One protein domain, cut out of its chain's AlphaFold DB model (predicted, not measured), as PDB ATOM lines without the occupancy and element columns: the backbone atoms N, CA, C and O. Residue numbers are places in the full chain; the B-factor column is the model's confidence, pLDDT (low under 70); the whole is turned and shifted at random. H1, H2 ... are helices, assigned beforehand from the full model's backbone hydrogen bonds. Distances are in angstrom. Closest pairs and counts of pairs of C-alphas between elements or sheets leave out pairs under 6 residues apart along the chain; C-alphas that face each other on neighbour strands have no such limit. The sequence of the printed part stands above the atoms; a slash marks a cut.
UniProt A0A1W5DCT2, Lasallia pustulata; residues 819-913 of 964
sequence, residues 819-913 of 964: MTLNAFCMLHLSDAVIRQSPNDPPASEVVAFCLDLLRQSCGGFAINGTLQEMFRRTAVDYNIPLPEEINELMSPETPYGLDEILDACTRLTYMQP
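Overview. This is residues 819 to 913 of the 964 residues of a protein of Lasallia pustulata (UniProt A0A1W5DCT2). Three long helices, H1, H2 and H3, stand side by side in an up-and-down bundle, their centres making a triangle. Two shorter helices pack on its outside: H4, a single short piece on H2, and H5, which crosses the first half of H3 nearly at right angles. The printed part has 95 residues with five named helices, in the order H1, H2, H3, H4, H5 along the chain, and no named strand; its class is all helix. The whole is compact, with a radius of gyration of the C-alphas of 12.3 A, and rounded, spanning 34 by 31 by 23 A.

Along the chain. After Met 819, H1 takes residues 820 to 836, from C-alpha 820 at (28.625, 19.470, -18.794), and is 25.3 A long from first to last C-alpha. H2, residues 843 to 858, is 22.5 A long. H3, residues 862 to 877, is 23.7 A long and ends with C-alpha 877 at (17.473, 35.895, -4.588). H4 is residues 886 to 889, 5.1 A long. H5, residues 898 to 905, is 10.6 A long and ends with C-alpha 905 at (17.938, 22.227, -17.197).

Arrangement. H1, H2 and H3 form the bundle, up and down, each running against the one before it in the chain. H1 and H2, a helical hairpin, touch at a shallow tilt of 7 degrees, opposite ways; their closest C-alphas, of Ile 834 and Ala 843, are 4.8 A apart. H2 and H3, also a hairpin, touch at a shallow tilt of 15 degrees, opposite ways, with the C-alphas of Cys 858 and Asn 864 closest at 5.3 A. H1 touches H3 with residues 820 to 827 alone, the same way at a shallow tilt of 12 degrees; the closest C-alphas, of Leu 827 and Phe 871, are 6.8 A apart. H2 touches H4 with residues 848 to 855 alone, closest at the C-alphas of Asp 852 and Leu 889, 5.5 A. H3 touches H5 with residues 863 to 870 alone, about perpendicular at 77 degrees; the C-alphas of Ile 863 and Ala 904 are closest, at 5.8 A. H4 and H5 are apart. In H5 every O i to N i+4 pair is within hydrogen-bond range; in H1 11 of 13 are, in H2 11 of 12 and in H3 11 of 12, while H4 is too short for such a pair.

Size, cuts and confidence. The C-alphas farthest apart, of Asp 840 and Asp 899, are 35.5 A apart. The printed part has no cut. The link from H2 to H3 is tight, the other three are short, and no link is long. The mean pLDDT of the printed part is 83.2; residues 892 to 900 are under 70.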
ATOM      1  N   MET A 819      33.335  18.330 -18.268       83.38
ATOM      2  CA  MET A 819      32.084  17.785 -18.779       83.38
ATOM      3  C   MET A 819      30.873  18.563 -18.257       83.38
ATOM      4  O   MET A 819      30.815  18.929 -17.082       83.38
ATOM      5  N   THR A 820      29.854  18.722 -19.103       86.06
ATOM      6  CA  THR A 820      28.625  19.470 -18.794       86.06
ATOM      7  C   THR A 820      27.943  19.031 -17.500       86.06
ATOM      8  O   THR A 820      27.536  19.862 -16.698       86.06
ATOM      9  N   LEU A 821      27.862  17.725 -17.239       89.94
ATOM     10  CA  LEU A 821      27.256  17.217 -16.006       89.94
ATOM     11  C   LEU A 821      28.023  17.652 -14.746       89.94
ATOM     12  O   LEU A 821      27.418  17.838 -13.697       89.94
ATOM     13  N   ASN A 822      29.333  17.891 -14.841       90.44
ATOM     14  CA  ASN A 822      30.107  18.393 -13.711       90.44
ATOM     15  C   ASN A 822      29.827  19.879 -13.435       90.44
ATOM     16  O   ASN A 822      30.047  20.327 -12.316       90.44
ATOM     17  N   ALA A 823      29.335  20.651 -14.414       92.12
ATOM     18  CA  ALA A 823      28.909  22.035 -14.192       92.12
ATOM     19  C   ALA A 823      27.770  22.110 -13.163       92.12
ATOM     20  O   ALA A 823      27.811  22.945 -12.264       92.12
ATOM     21  N   PHE A 824      26.830  21.160 -13.206       93.44
ATOM     22  CA  PHE A 824      25.812  21.013 -12.165       93.44
ATOM     23  C   PHE A 824      26.448  20.750 -10.796       93.44
ATOM     24  O   PHE A 824      26.112  21.437  -9.836       93.44
ATOM     25  N   CYS A 825      27.416  19.831 -10.685       94.44
ATOM     26  CA  CYS A 825      28.133  19.605  -9.423       94.44
ATOM     27  C   CYS A 825      28.706  20.908  -8.838       94.44
ATOM     28  O   CYS A 825      28.530  21.165  -7.647       94.44
ATOM     29  N   MET A 826      29.322  21.757  -9.674       93.25
ATOM     30  CA  MET A 826      29.859  23.056  -9.239       93.25
ATOM     31  C   MET A 826      28.776  23.952  -8.647       93.25
ATOM     32  O   MET A 826      28.966  24.500  -7.560       93.25
ATOM     33  N   LEU A 827      27.624  24.048  -9.317       93.81
ATOM     34  CA  LEU A 827      26.488  24.824  -8.829       93.81
ATOM     35  C   LEU A 827      25.996  24.318  -7.474       93.81
ATOM     36  O   LEU A 827      25.809  25.111  -6.557       93.81
ATOM     37  N   HIS A 828      25.815  23.005  -7.322       92.50
ATOM     38  CA  HIS A 828      25.263  22.418  -6.098       92.50
ATOM     39  C   HIS A 828      26.195  22.514  -4.898       92.50
ATOM     40  O   HIS A 828      25.740  22.806  -3.790       92.50
ATOM     41  N   LEU A 829      27.492  22.291  -5.107       94.44
ATOM     42  CA  LEU A 829      28.495  22.430  -4.056       94.44
ATOM     43  C   LEU A 829      28.628  23.895  -3.623       94.44
ATOM     44  O   LEU A 829      28.591  24.181  -2.425       94.44
ATOM     45  N   SER A 830      28.691  24.823  -4.585       94.12
ATOM     46  CA  SER A 830      28.761  26.265  -4.311       94.12
ATOM     47  C   SER A 830      27.512  26.750  -3.577       94.12
ATOM     48  O   SER A 830      27.613  27.374  -2.523       94.12
ATOM     49  N   ASP A 831      26.328  26.381  -4.069       91.69
ATOM     50  CA  ASP A 831      25.030  26.713  -3.477       91.69
ATOM     51  C   ASP A 831      24.867  26.171  -2.042       91.69
ATOM     52  O   ASP A 831      24.288  26.827  -1.170       91.69
ATOM     53  N   ALA A 832      25.404  24.982  -1.750       90.88
ATOM     54  CA  ALA A 832      25.416  24.438  -0.394       90.88
ATOM     55  C   ALA A 832      26.331  25.237   0.548       90.88
ATOM     56  O   ALA A 832      25.946  25.508   1.686       90.88
ATOM     57  N   VAL A 833      27.516  25.654   0.092       90.81
ATOM     58  CA  VAL A 833      28.456  26.425   0.922       90.81
ATOM     59  C   VAL A 833      27.947  27.845   1.168       90.81
ATOM     60  O   VAL A 833      27.904  28.261   2.326       90.81
ATOM     61  N   ILE A 834      27.488  28.566   0.139       90.38
ATOM     62  CA  ILE A 834      27.066  29.971   0.286       90.38
ATOM     63  C   ILE A 834      25.830  30.133   1.177       90.38
ATOM     64  O   ILE A 834      25.763  31.069   1.972       90.38
ATOM     65  N   ARG A 835      24.864  29.205   1.107       87.06
ATOM     66  CA  ARG A 835      23.643  29.275   1.929       87.06
ATOM     67  C   ARG A 835      23.892  28.868   3.374       87.06
ATOM     68  O   ARG A 835      23.253  29.393   4.283       87.06
ATOM     69  N   GLN A 836      24.798  27.918   3.599       87.38
ATOM     70  CA  GLN A 836      25.022  27.365   4.933       87.38
ATOM     71  C   GLN A 836      26.166  28.062   5.682       87.38
ATOM     72  O   GLN A 836      26.071  28.231   6.898       87.38
ATOM     73  N   SER A 837      27.214  28.529   5.008       83.06
ATOM     74  CA  SER A 837      28.376  29.180   5.632       83.06
ATOM     75  C   SER A 837      28.760  30.487   4.925       83.06
ATOM     76  O   SER A 837      29.866  30.593   4.406       83.06
ATOM     77  N   PRO A 838      27.895  31.519   4.925       78.56
ATOM     78  CA  PRO A 838      28.102  32.711   4.096       78.56
ATOM     79  C   PRO A 838      29.340  33.551   4.457       78.56
ATOM     80  O   PRO A 838      29.783  34.364   3.652       78.56
ATOM     81  N   ASN A 839      29.884  33.378   5.666       75.31
ATOM     82  CA  ASN A 839      30.992  34.182   6.190       75.31
ATOM     83  C   ASN A 839      32.351  33.467   6.133       75.31
ATOM     84  O   ASN A 839      33.360  34.083   6.460       75.31
ATOM     85  N   ASP A 840      32.382  32.174   5.810       72.44
ATOM     86  CA  ASP A 840      33.611  31.375   5.822       72.44
ATOM     87  C   ASP A 840      33.470  30.172   4.864       72.44
ATOM     88  O   ASP A 840      32.684  29.266   5.168       72.44
ATOM     89  N   PRO A 841      34.192  30.129   3.728       74.56
ATOM     90  CA  PRO A 841      34.756  31.313   3.077       74.56
ATOM     91  C   PRO A 841      33.648  32.328   2.717       74.56
ATOM     92  O   PRO A 841      32.477  31.943   2.628       74.56
ATOM     93  N   PRO A 842      33.978  33.619   2.541       82.00
ATOM     94  CA  PRO A 842      33.031  34.632   2.084       82.00
ATOM     95  C   PRO A 842      32.215  34.167   0.870       82.00
ATOM     96  O   PRO A 842      32.764  33.755  -0.152       82.00
ATOM     97  N   ALA A 843      30.886  34.257   0.961       85.19
ATOM     98  CA  ALA A 843      29.993  33.777  -0.092       85.19
ATOM     99  C   ALA A 843      30.264  34.428  -1.460       85.19
ATOM    100  O   ALA A 843      30.132  33.761  -2.482       85.19
ATOM    101  N   SER A 844      30.689  35.695  -1.485       86.31
ATOM    102  CA  SER A 844      31.078  36.402  -2.711       86.31
ATOM    103  C   SER A 844      32.262  35.746  -3.423       86.31
ATOM    104  O   SER A 844      32.263  35.664  -4.646       86.31
ATOM    105  N   GLU A 845      33.245  35.232  -2.682       88.25
ATOM    106  CA  GLU A 845      34.424  34.569  -3.252       88.25
ATOM    107  C   GLU A 845      34.053  33.210  -3.848       88.25
ATOM    108  O   GLU A 845      34.495  32.868  -4.940       88.25
ATOM    109  N   VAL A 846      33.167  32.462  -3.182       90.69
ATOM    110  CA  VAL A 846      32.622  31.207  -3.728       90.69
ATOM    111  C   VAL A 846      31.814  31.474  -4.998       90.69
ATOM    112  O   VAL A 846      31.897  30.701  -5.953       90.69
ATOM    113  N   VAL A 847      31.057  32.579  -5.034       92.19
ATOM    114  CA  VAL A 847      30.330  32.989  -6.239       92.19
ATOM    115  C   VAL A 847      31.298  33.324  -7.372       92.19
ATOM    116  O   VAL A 847      31.122  32.809  -8.474       92.19
ATOM    117  N   ALA A 848      32.337  34.121  -7.102       91.50
ATOM    118  CA  ALA A 848      33.365  34.456  -8.087       91.50
ATOM    119  C   ALA A 848      34.046  33.199  -8.643       91.50
ATOM    120  O   ALA A 848      34.121  33.017  -9.856       91.50
ATOM    121  N   PHE A 849      34.459  32.298  -7.749       91.94
ATOM    122  CA  PHE A 849      35.097  31.032  -8.094       91.94
ATOM    123  C   PHE A 849      34.217  30.177  -9.009       91.94
ATOM    124  O   PHE A 849      34.662  29.740 -10.068       91.94
ATOM    125  N   CYS A 850      32.948  29.962  -8.644       93.81
ATOM    126  CA  CYS A 850      32.046  29.147  -9.457       93.81
ATOM    127  C   CYS A 850      31.794  29.766 -10.839       93.81
ATOM    128  O   CYS A 850      31.744  29.039 -11.835       93.81
ATOM    129  N   LEU A 851      31.623  31.090 -10.907       92.81
ATOM    130  CA  LEU A 851      31.402  31.782 -12.173       92.81
ATOM    131  C   LEU A 851      32.643  31.724 -13.067       92.81
ATOM    132  O   LEU A 851      32.479  31.453 -14.255       92.81
ATOM    133  N   ASP A 852      33.854  31.885 -12.525       90.75
ATOM    134  CA  ASP A 852      35.088  31.768 -13.313       90.75
ATOM    135  C   ASP A 852      35.281  30.355 -13.884       90.75
ATOM    136  O   ASP A 852      35.528  30.204 -15.082       90.75
ATOM    137  N   LEU A 853      35.086  29.304 -13.078       90.56
ATOM    138  CA  LEU A 853      35.224  27.925 -13.568       90.56
ATOM    139  C   LEU A 853      34.218  27.594 -14.682       90.56
ATOM    140  O   LEU A 853      34.561  26.913 -15.655       90.56
ATOM    141  N   LEU A 854      32.979  28.086 -14.570       91.06
ATOM    142  CA  LEU A 854      31.985  27.954 -15.638       91.06
ATOM    143  C   LEU A 854      32.405  28.741 -16.884       91.06
ATOM    144  O   LEU A 854      32.347  28.194 -17.985       91.06
ATOM    145  N   ARG A 855      32.903  29.974 -16.715       88.12
ATOM    146  CA  ARG A 855      33.367  30.839 -17.811       88.12
ATOM    147  C   ARG A 855      34.434  30.157 -18.655       88.12
ATOM    148  O   ARG A 855      34.342  30.168 -19.880       88.12
ATOM    149  N   GLN A 856      35.405  29.506 -18.012       86.88
ATOM    150  CA  GLN A 856      36.490  28.799 -18.701       86.88
ATOM    151  C   GLN A 856      35.992  27.706 -19.655       86.88
ATOM    152  O   GLN A 856      36.674  27.385 -20.623       86.88
ATOM    153  N   SER A 857      34.815  27.124 -19.409       86.56
ATOM    154  CA  SER A 857      34.220  26.094 -20.266       86.56
ATOM    155  C   SER A 857      33.128  26.621 -21.206       86.56
ATOM    156  O   SER A 857      32.743  25.887 -22.117       86.56
ATOM    157  N   CYS A 858      32.680  27.877 -21.069       81.06
ATOM    158  CA  CYS A 858      31.599  28.467 -21.875       81.06
ATOM    159  C   CYS A 858      31.872  28.455 -23.388       81.06
ATOM    160  O   CYS A 858      30.976  28.094 -24.145       81.06
ATOM    161  N   GLY A 859      33.101  28.748 -23.841       72.69
ATOM    162  CA  GLY A 859      33.434  28.736 -25.283       72.69
ATOM    163  C   GLY A 859      33.255  27.357 -25.947       72.69
ATOM    164  O   GLY A 859      32.965  27.225 -27.138       72.69
ATOM    165  N   GLY A 860      33.359  26.286 -25.155       76.38
ATOM    166  CA  GLY A 860      33.015  24.937 -25.587       76.38
ATOM    167  C   GLY A 860      31.553  24.595 -25.369       76.38
ATOM    168  O   GLY A 860      30.901  24.035 -26.241       76.38
ATOM    169  N   PHE A 861      31.043  24.904 -24.189       87.44
ATOM    170  CA  PHE A 861      29.779  24.412 -23.669       87.44
ATOM    171  C   PHE A 861      28.835  25.584 -23.411       87.44
ATOM    172  O   PHE A 861      28.798  26.121 -22.306       87.44
ATOM    173  N   ALA A 862      28.038  25.946 -24.420       84.31
ATOM    174  CA  ALA A 862      27.111  27.081 -24.366       84.31
ATOM    175  C   ALA A 862      26.140  27.019 -23.168       84.31
ATOM    176  O   ALA A 862      25.796  28.041 -22.575       84.31
ATOM    177  N   ILE A 863      25.758  25.808 -22.741       87.75
ATOM    178  CA  ILE A 863      24.949  25.591 -21.531       87.75
ATOM    179  C   ILE A 863      25.545  26.253 -20.282       87.75
ATOM    180  O   ILE A 863      24.796  26.736 -19.436       87.75
ATOM    181  N   ASN A 864      26.873  26.322 -20.164       89.94
ATOM    182  CA  ASN A 864      27.523  26.867 -18.978       89.94
ATOM    183  C   ASN A 864      27.264  28.368 -18.831       89.94
ATOM    184  O   ASN A 864      27.107  28.823 -17.703       89.94
ATOM    185  N   GLY A 865      27.093  29.106 -19.931       88.25
ATOM    186  CA  GLY A 865      26.662  30.503 -19.881       88.25
ATOM    187  C   GLY A 865      25.259  30.650 -19.282       88.25
ATOM    188  O   GLY A 865      25.018  31.493 -18.418       88.25
ATOM    189  N   THR A 866      24.345  29.746 -19.646       88.50
ATOM    190  CA  THR A 866      22.999  29.712 -19.052       88.50
ATOM    191  C   THR A 866      23.058  29.346 -17.567       88.50
ATOM    192  O   THR A 866      22.392  29.969 -16.744       88.50
ATOM    193  N   LEU A 867      23.899  28.375 -17.196       91.19
ATOM    194  CA  LEU A 867      24.112  27.970 -15.804       91.19
ATOM    195  C   LEU A 867      24.731  29.091 -14.949       91.19
ATOM    196  O   LEU A 867      24.332  29.241 -13.794       91.19
ATOM    197  N   GLN A 868      25.642  29.900 -15.505       91.00
ATOM    198  CA  GLN A 868      26.165  31.104 -14.843       91.00
ATOM    199  C   GLN A 868      25.030  32.069 -14.493       91.00
ATOM    200  O   GLN A 868      24.943  32.531 -13.355       91.00
ATOM    201  N   GLU A 869      24.126  32.336 -15.438       88.50
ATOM    202  CA  GLU A 869      23.000  33.240 -15.201       88.50
ATOM    203  C   GLU A 869      22.014  32.679 -14.175       88.50
ATOM    204  O   GLU A 869      21.573  33.407 -13.284       88.50
ATOM    205  N   MET A 870      21.714  31.378 -14.233       89.19
ATOM    206  CA  MET A 870      20.873  30.727 -13.226       89.19
ATOM    207  C   MET A 870      21.489  30.837 -11.825       89.19
ATOM    208  O   MET A 870      20.784  31.135 -10.863       89.19
ATOM    209  N   PHE A 871      22.802  30.637 -11.698       91.94
ATOM    210  CA  PHE A 871      23.512  30.767 -10.428       91.94
ATOM    211  C   PHE A 871      23.544  32.210  -9.918       91.94
ATOM    212  O   PHE A 871      23.300  32.457  -8.735       91.94
ATOM    213  N   ARG A 872      23.773  33.177 -10.814       89.19
ATOM    214  CA  ARG A 872      23.743  34.607 -10.492       89.19
ATOM    215  C   ARG A 872      22.367  35.031  -9.970       89.19
ATOM    216  O   ARG A 872      22.307  35.738  -8.965       89.19
ATOM    217  N   ARG A 873      21.273  34.580 -10.604       88.00
ATOM    218  CA  ARG A 873      19.891  34.821 -10.135       88.00
ATOM    219  C   ARG A 873      19.678  34.238  -8.741       88.00
ATOM    220  O   ARG A 873      19.246  34.963  -7.851       88.00
ATOM    221  N   THR A 874      20.105  32.994  -8.515       87.94
ATOM    222  CA  THR A 874      20.047  32.363  -7.190       87.94
ATOM    223  C   THR A 874      20.804  33.167  -6.125       87.94
ATOM    224  O   THR A 874      20.279  33.388  -5.034       87.94
ATOM    225  N   ALA A 875      22.020  33.642  -6.414       87.69
ATOM    226  CA  ALA A 875      22.796  34.444  -5.467       87.69
ATOM    227  C   ALA A 875      22.072  35.752  -5.089       87.69
ATOM    228  O   ALA A 875      22.007  36.104  -3.908       87.69
ATOM    229  N   VAL A 876      21.468  36.430  -6.071       87.00
ATOM    230  CA  VAL A 876      20.668  37.647  -5.852       87.00
ATOM    231  C   VAL A 876      19.424  37.355  -5.009       87.00
ATOM    232  O   VAL A 876      19.171  38.077  -4.045       87.00
ATOM    233  N   ASP A 877      18.690  36.283  -5.315       85.00
ATOM    234  CA  ASP A 877      17.473  35.895  -4.588       85.00
ATOM    235  C   ASP A 877      17.746  35.621  -3.098       85.00
ATOM    236  O   ASP A 877      16.925  35.938  -2.233       85.00
ATOM    237  N   TYR A 878      18.929  35.090  -2.777       82.25
ATOM    238  CA  TYR A 878      19.372  34.854  -1.399       82.25
ATOM    239  C   TYR A 878      20.090  36.045  -0.744       82.25
ATOM    240  O   TYR A 878      20.586  35.907   0.375       82.25
ATOM    241  N   ASN A 879      20.103  37.224  -1.375       85.25
ATOM    242  CA  ASN A 879      20.799  38.428  -0.899       85.25
ATOM    243  C   ASN A 879      22.307  38.215  -0.659       85.25
ATOM    244  O   ASN A 879      22.888  38.800   0.260       85.25
ATOM    245  N   ILE A 880      22.946  37.370  -1.469       86.81
ATOM    246  CA  ILE A 880      24.393  37.158  -1.432       86.81
ATOM    247  C   ILE A 880      25.059  38.265  -2.263       86.81
ATOM    248  O   ILE A 880      24.645  38.498  -3.401       86.81
ATOM    249  N   PRO A 881      26.076  38.967  -1.727       84.25
ATOM    250  CA  PRO A 881      26.768  40.010  -2.474       84.25
ATOM    251  C   PRO A 881      27.477  39.414  -3.693       84.25
ATOM    252  O   PRO A 881      28.236  38.451  -3.577       84.25
ATOM    253  N   LEU A 882      27.225  40.006  -4.862       87.94
ATOM    254  CA  LEU A 882      27.925  39.648  -6.090       87.94
ATOM    255  C   LEU A 882      29.353  40.235  -6.082       87.94
ATOM    256  O   LEU A 882      29.551  41.311  -5.514       87.94
ATOM    257  N   PRO A 883      30.329  39.564  -6.718       86.94
ATOM    258  CA  PRO A 883      31.674  40.103  -6.922       86.94
ATOM    259  C   PRO A 883      31.657  41.427  -7.700       86.94
ATOM    260  O   PRO A 883      30.804  41.624  -8.565       86.94
ATOM    261  N   GLU A 884      32.625  42.313  -7.442       83.00
ATOM    262  CA  GLU A 884      32.741  43.598  -8.158       83.00
ATOM    263  C   GLU A 884      32.990  43.396  -9.668       83.00
ATOM    264  O   GLU A 884      32.445  44.126 -10.496       83.00
ATOM    265  N   GLU A 885      33.714  42.335 -10.029       85.12
ATOM    266  CA  GLU A 885      34.098  41.956 -11.398       85.12
ATOM    267  C   GLU A 885      33.050  41.070 -12.103       85.12
ATOM    268  O   GLU A 885      33.352  40.359 -13.061       85.12
ATOM    269  N   ILE A 886      31.789  41.081 -11.654       83.75
ATOM    270  CA  ILE A 886      30.737  40.193 -12.183       83.75
ATOM    271  C   ILE A 886      30.603  40.246 -13.714       83.75
ATOM    272  O   ILE A 886      30.371  39.219 -14.341       83.75
ATOM    273  N   ASN A 887      30.791  41.416 -14.329       82.06
ATOM    274  CA  ASN A 887      30.691  41.573 -15.782       82.06
ATOM    275  C   ASN A 887      31.830  40.873 -16.542       82.06
ATOM    276  O   ASN A 887      31.634  40.496 -17.690       82.06
ATOM    277  N   GLU A 888      32.997  40.699 -15.918       82.25
ATOM    278  CA  GLU A 888      34.150  40.001 -16.506       82.25
ATOM    279  C   GLU A 888      34.052  38.479 -16.313       82.25
ATOM    280  O   GLU A 888      34.559  37.697 -17.123       82.25
ATOM    281  N   LEU A 889      33.362  38.059 -15.247       83.25
ATOM    282  CA  LEU A 889      33.111  36.657 -14.912       83.25
ATOM    283  C   LEU A 889      31.960  36.040 -15.720       83.25
ATOM    284  O   LEU A 889      31.921  34.823 -15.907       83.25
ATOM    285  N   MET A 890      31.020  36.851 -16.197       82.81
ATOM    286  CA  MET A 890      29.902  36.394 -17.021       82.81
ATOM    287  C   MET A 890      30.307  36.295 -18.497       82.81
ATOM    288  O   MET A 890      31.060  37.119 -19.009       82.81
ATOM    289  N   SER A 891      29.784  35.289 -19.201       72.88
ATOM    290  CA  SER A 891      29.936  35.194 -20.659       72.88
ATOM    291  C   SER A 891      29.294  36.404 -21.375       72.88
ATOM    292  O   SER A 891      28.209  36.829 -20.968       72.88
ATOM    293  N   PRO A 892      29.913  36.945 -22.447       57.84
ATOM    294  CA  PRO A 892      29.416  38.116 -23.179       57.84
ATOM    295  C   PRO A 892      28.112  37.877 -23.965       57.84
ATOM    296  O   PRO A 892      27.482  38.840 -24.412       57.84
ATOM    297  N   GLU A 893      27.681  36.623 -24.139       57.06
ATOM    298  CA  GLU A 893      26.411  36.295 -24.792       57.06
ATOM    299  C   GLU A 893      25.223  36.760 -23.931       57.06
ATOM    300  O   GLU A 893      25.001  36.288 -22.817       57.06
ATOM    301  N   THR A 894      24.450  37.718 -24.447       45.69
ATOM    302  CA  THR A 894      23.295  38.319 -23.769       45.69
ATOM    303  C   THR A 894      22.106  38.320 -24.732       45.69
ATOM    304  O   THR A 894      22.266  38.798 -25.856       45.69
ATOM    305  N   PRO A 895      20.907  37.817 -24.368       51.84
ATOM    306  CA  PRO A 895      20.414  37.401 -23.048       51.84
ATOM    307  C   PRO A 895      20.049  35.899 -22.938       51.84
ATOM    308  O   PRO A 895      19.440  35.332 -23.840       51.84
ATOM    309  N   TYR A 896      20.304  35.284 -21.776       65.94
ATOM    310  CA  TYR A 896      19.729  33.976 -21.422       65.94
ATOM    311  C   TYR A 896      18.255  34.152 -21.053       65.94
ATOM    312  O   TYR A 896      17.896  34.504 -19.918       65.94
ATOM    313  N   GLY A 897      17.409  33.978 -22.061       61.50
ATOM    314  CA  GLY A 897      15.972  33.915 -21.917       61.50
ATOM    315  C   GLY A 897      15.512  32.633 -21.239       61.50
ATOM    316  O   GLY A 897      16.287  31.797 -20.772       61.50
ATOM    317  N   LEU A 898      14.196  32.479 -21.145       62.62
ATOM    318  CA  LEU A 898      13.640  31.350 -20.411       62.62
ATOM    319  C   LEU A 898      13.591  30.075 -21.179       62.62
ATOM    320  O   LEU A 898      13.621  29.010 -20.572       62.62
ATOM    321  N   ASP A 899      13.428  30.201 -22.483       62.62
ATOM    322  CA  ASP A 899      13.478  29.045 -23.339       62.62
ATOM    323  C   ASP A 899      14.887  28.458 -23.279       62.62
ATOM    324  O   ASP A 899      14.991  27.248 -23.122       62.62
ATOM    325  N   GLU A 900      15.939  29.287 -23.224       69.56
ATOM    326  CA  GLU A 900      17.317  28.846 -22.990       69.56
ATOM    327  C   GLU A 900      17.498  28.205 -21.605       69.56
ATOM    328  O   GLU A 900      18.079  27.128 -21.500       69.56
ATOM    329  N   ILE A 901      16.953  28.797 -20.536       77.81
ATOM    330  CA  ILE A 901      17.033  28.230 -19.174       77.81
ATOM    331  C   ILE A 901      16.277  26.896 -19.070       77.81
ATOM    332  O   ILE A 901      16.793  25.912 -18.526       77.81
ATOM    333  N   LEU A 902      15.067  26.828 -19.633       72.69
ATOM    334  CA  LEU A 902      14.294  25.592 -19.747       72.69
ATOM    335  C   LEU A 902      15.021  24.566 -20.609       72.69
ATOM    336  O   LEU A 902      14.983  23.380 -20.286       72.69
ATOM    337  N   ASP A 903      15.660  24.987 -21.695       75.38
ATOM    338  CA  ASP A 903      16.432  24.102 -22.553       75.38
ATOM    339  C   ASP A 903      17.725  23.633 -21.890       75.38
ATOM    340  O   ASP A 903      18.116  22.502 -22.142       75.38
ATOM    341  N   ALA A 904      18.329  24.391 -20.974       80.69
ATOM    342  CA  ALA A 904      19.525  23.980 -20.239       80.69
ATOM    343  C   ALA A 904      19.235  22.896 -19.187       80.69
ATOM    344  O   ALA A 904      19.942  21.890 -19.114       80.69
ATOM    345  N   CYS A 905      18.186  23.074 -18.375       74.38
ATOM    346  CA  CYS A 905      17.938  22.227 -17.197       74.38
ATOM    347  C   CYS A 905      16.632  21.423 -17.254       74.38
ATOM    348  O   CYS A 905      16.286  20.742 -16.288       74.38
ATOM    349  N   THR A 906      15.847  21.523 -18.335       75.62
ATOM    350  CA  THR A 906      14.433  21.070 -18.416       75.62
ATOM    351  C   THR A 906      13.517  21.705 -17.358       75.62
ATOM    352  O   THR A 906      12.374  21.287 -17.170       75.62
ATOM    353  N   ARG A 907      14.025  22.728 -16.657       73.00
ATOM    354  CA  ARG A 907      13.442  23.417 -15.503       73.00
ATOM    355  C   ARG A 907      13.953  24.855 -15.459       73.00
ATOM    356  O   ARG A 907      15.017  25.148 -15.980       73.00
ATOM    357  N   LEU A 908      13.213  25.721 -14.767       77.56
ATOM    358  CA  LEU A 908      13.566  27.137 -14.580       77.56
ATOM    359  C   LEU A 908      14.663  27.387 -13.550       77.56
ATOM    360  O   LEU A 908      15.139  28.500 -13.393       77.56
ATOM    361  N   THR A 909      15.035  26.359 -12.803       80.62
ATOM    362  CA  THR A 909      16.074  26.444 -11.790       80.62
ATOM    363  C   THR A 909      16.772  25.101 -11.695       80.62
ATOM    364  O   THR A 909      16.135  24.053 -11.855       80.62
ATOM    365  N   TYR A 910      18.073  25.150 -11.426       86.94
ATOM    366  CA  TYR A 910      18.859  23.983 -11.057       86.94
ATOM    367  C   TYR A 910      18.640  23.636  -9.579       86.94
ATOM    368  O   TYR A 910      19.096  22.596  -9.144       86.94
ATOM    369  N   MET A 911      17.963  24.479  -8.786       83.56
ATOM    370  CA  MET A 911      17.798  24.260  -7.352       83.56
ATOM    371  C   MET A 911      16.826  23.138  -7.002       83.56
ATOM    372  O   MET A 911      15.768  22.952  -7.614       83.56
ATOM    373  N   GLN A 912      17.167  22.453  -5.914       81.88
ATOM    374  CA  GLN A 912      16.394  21.361  -5.345       81.88
ATOM    375  C   GLN A 912      15.039  21.863  -4.837       81.88
ATOM    376  O   GLN A 912      15.017  22.811  -4.053       81.88
ATOM    377  N   PRO A 913      13.904  21.243  -5.224       79.19
ATOM    378  CA  PRO A 913      12.581  21.618  -4.716       79.19
ATOM    379  C   PRO A 913      12.374  21.133  -3.268       79.19
ATOM    380  O   PRO A 913      11.595  20.215  -3.020       79.19
TER     381      PRO A 913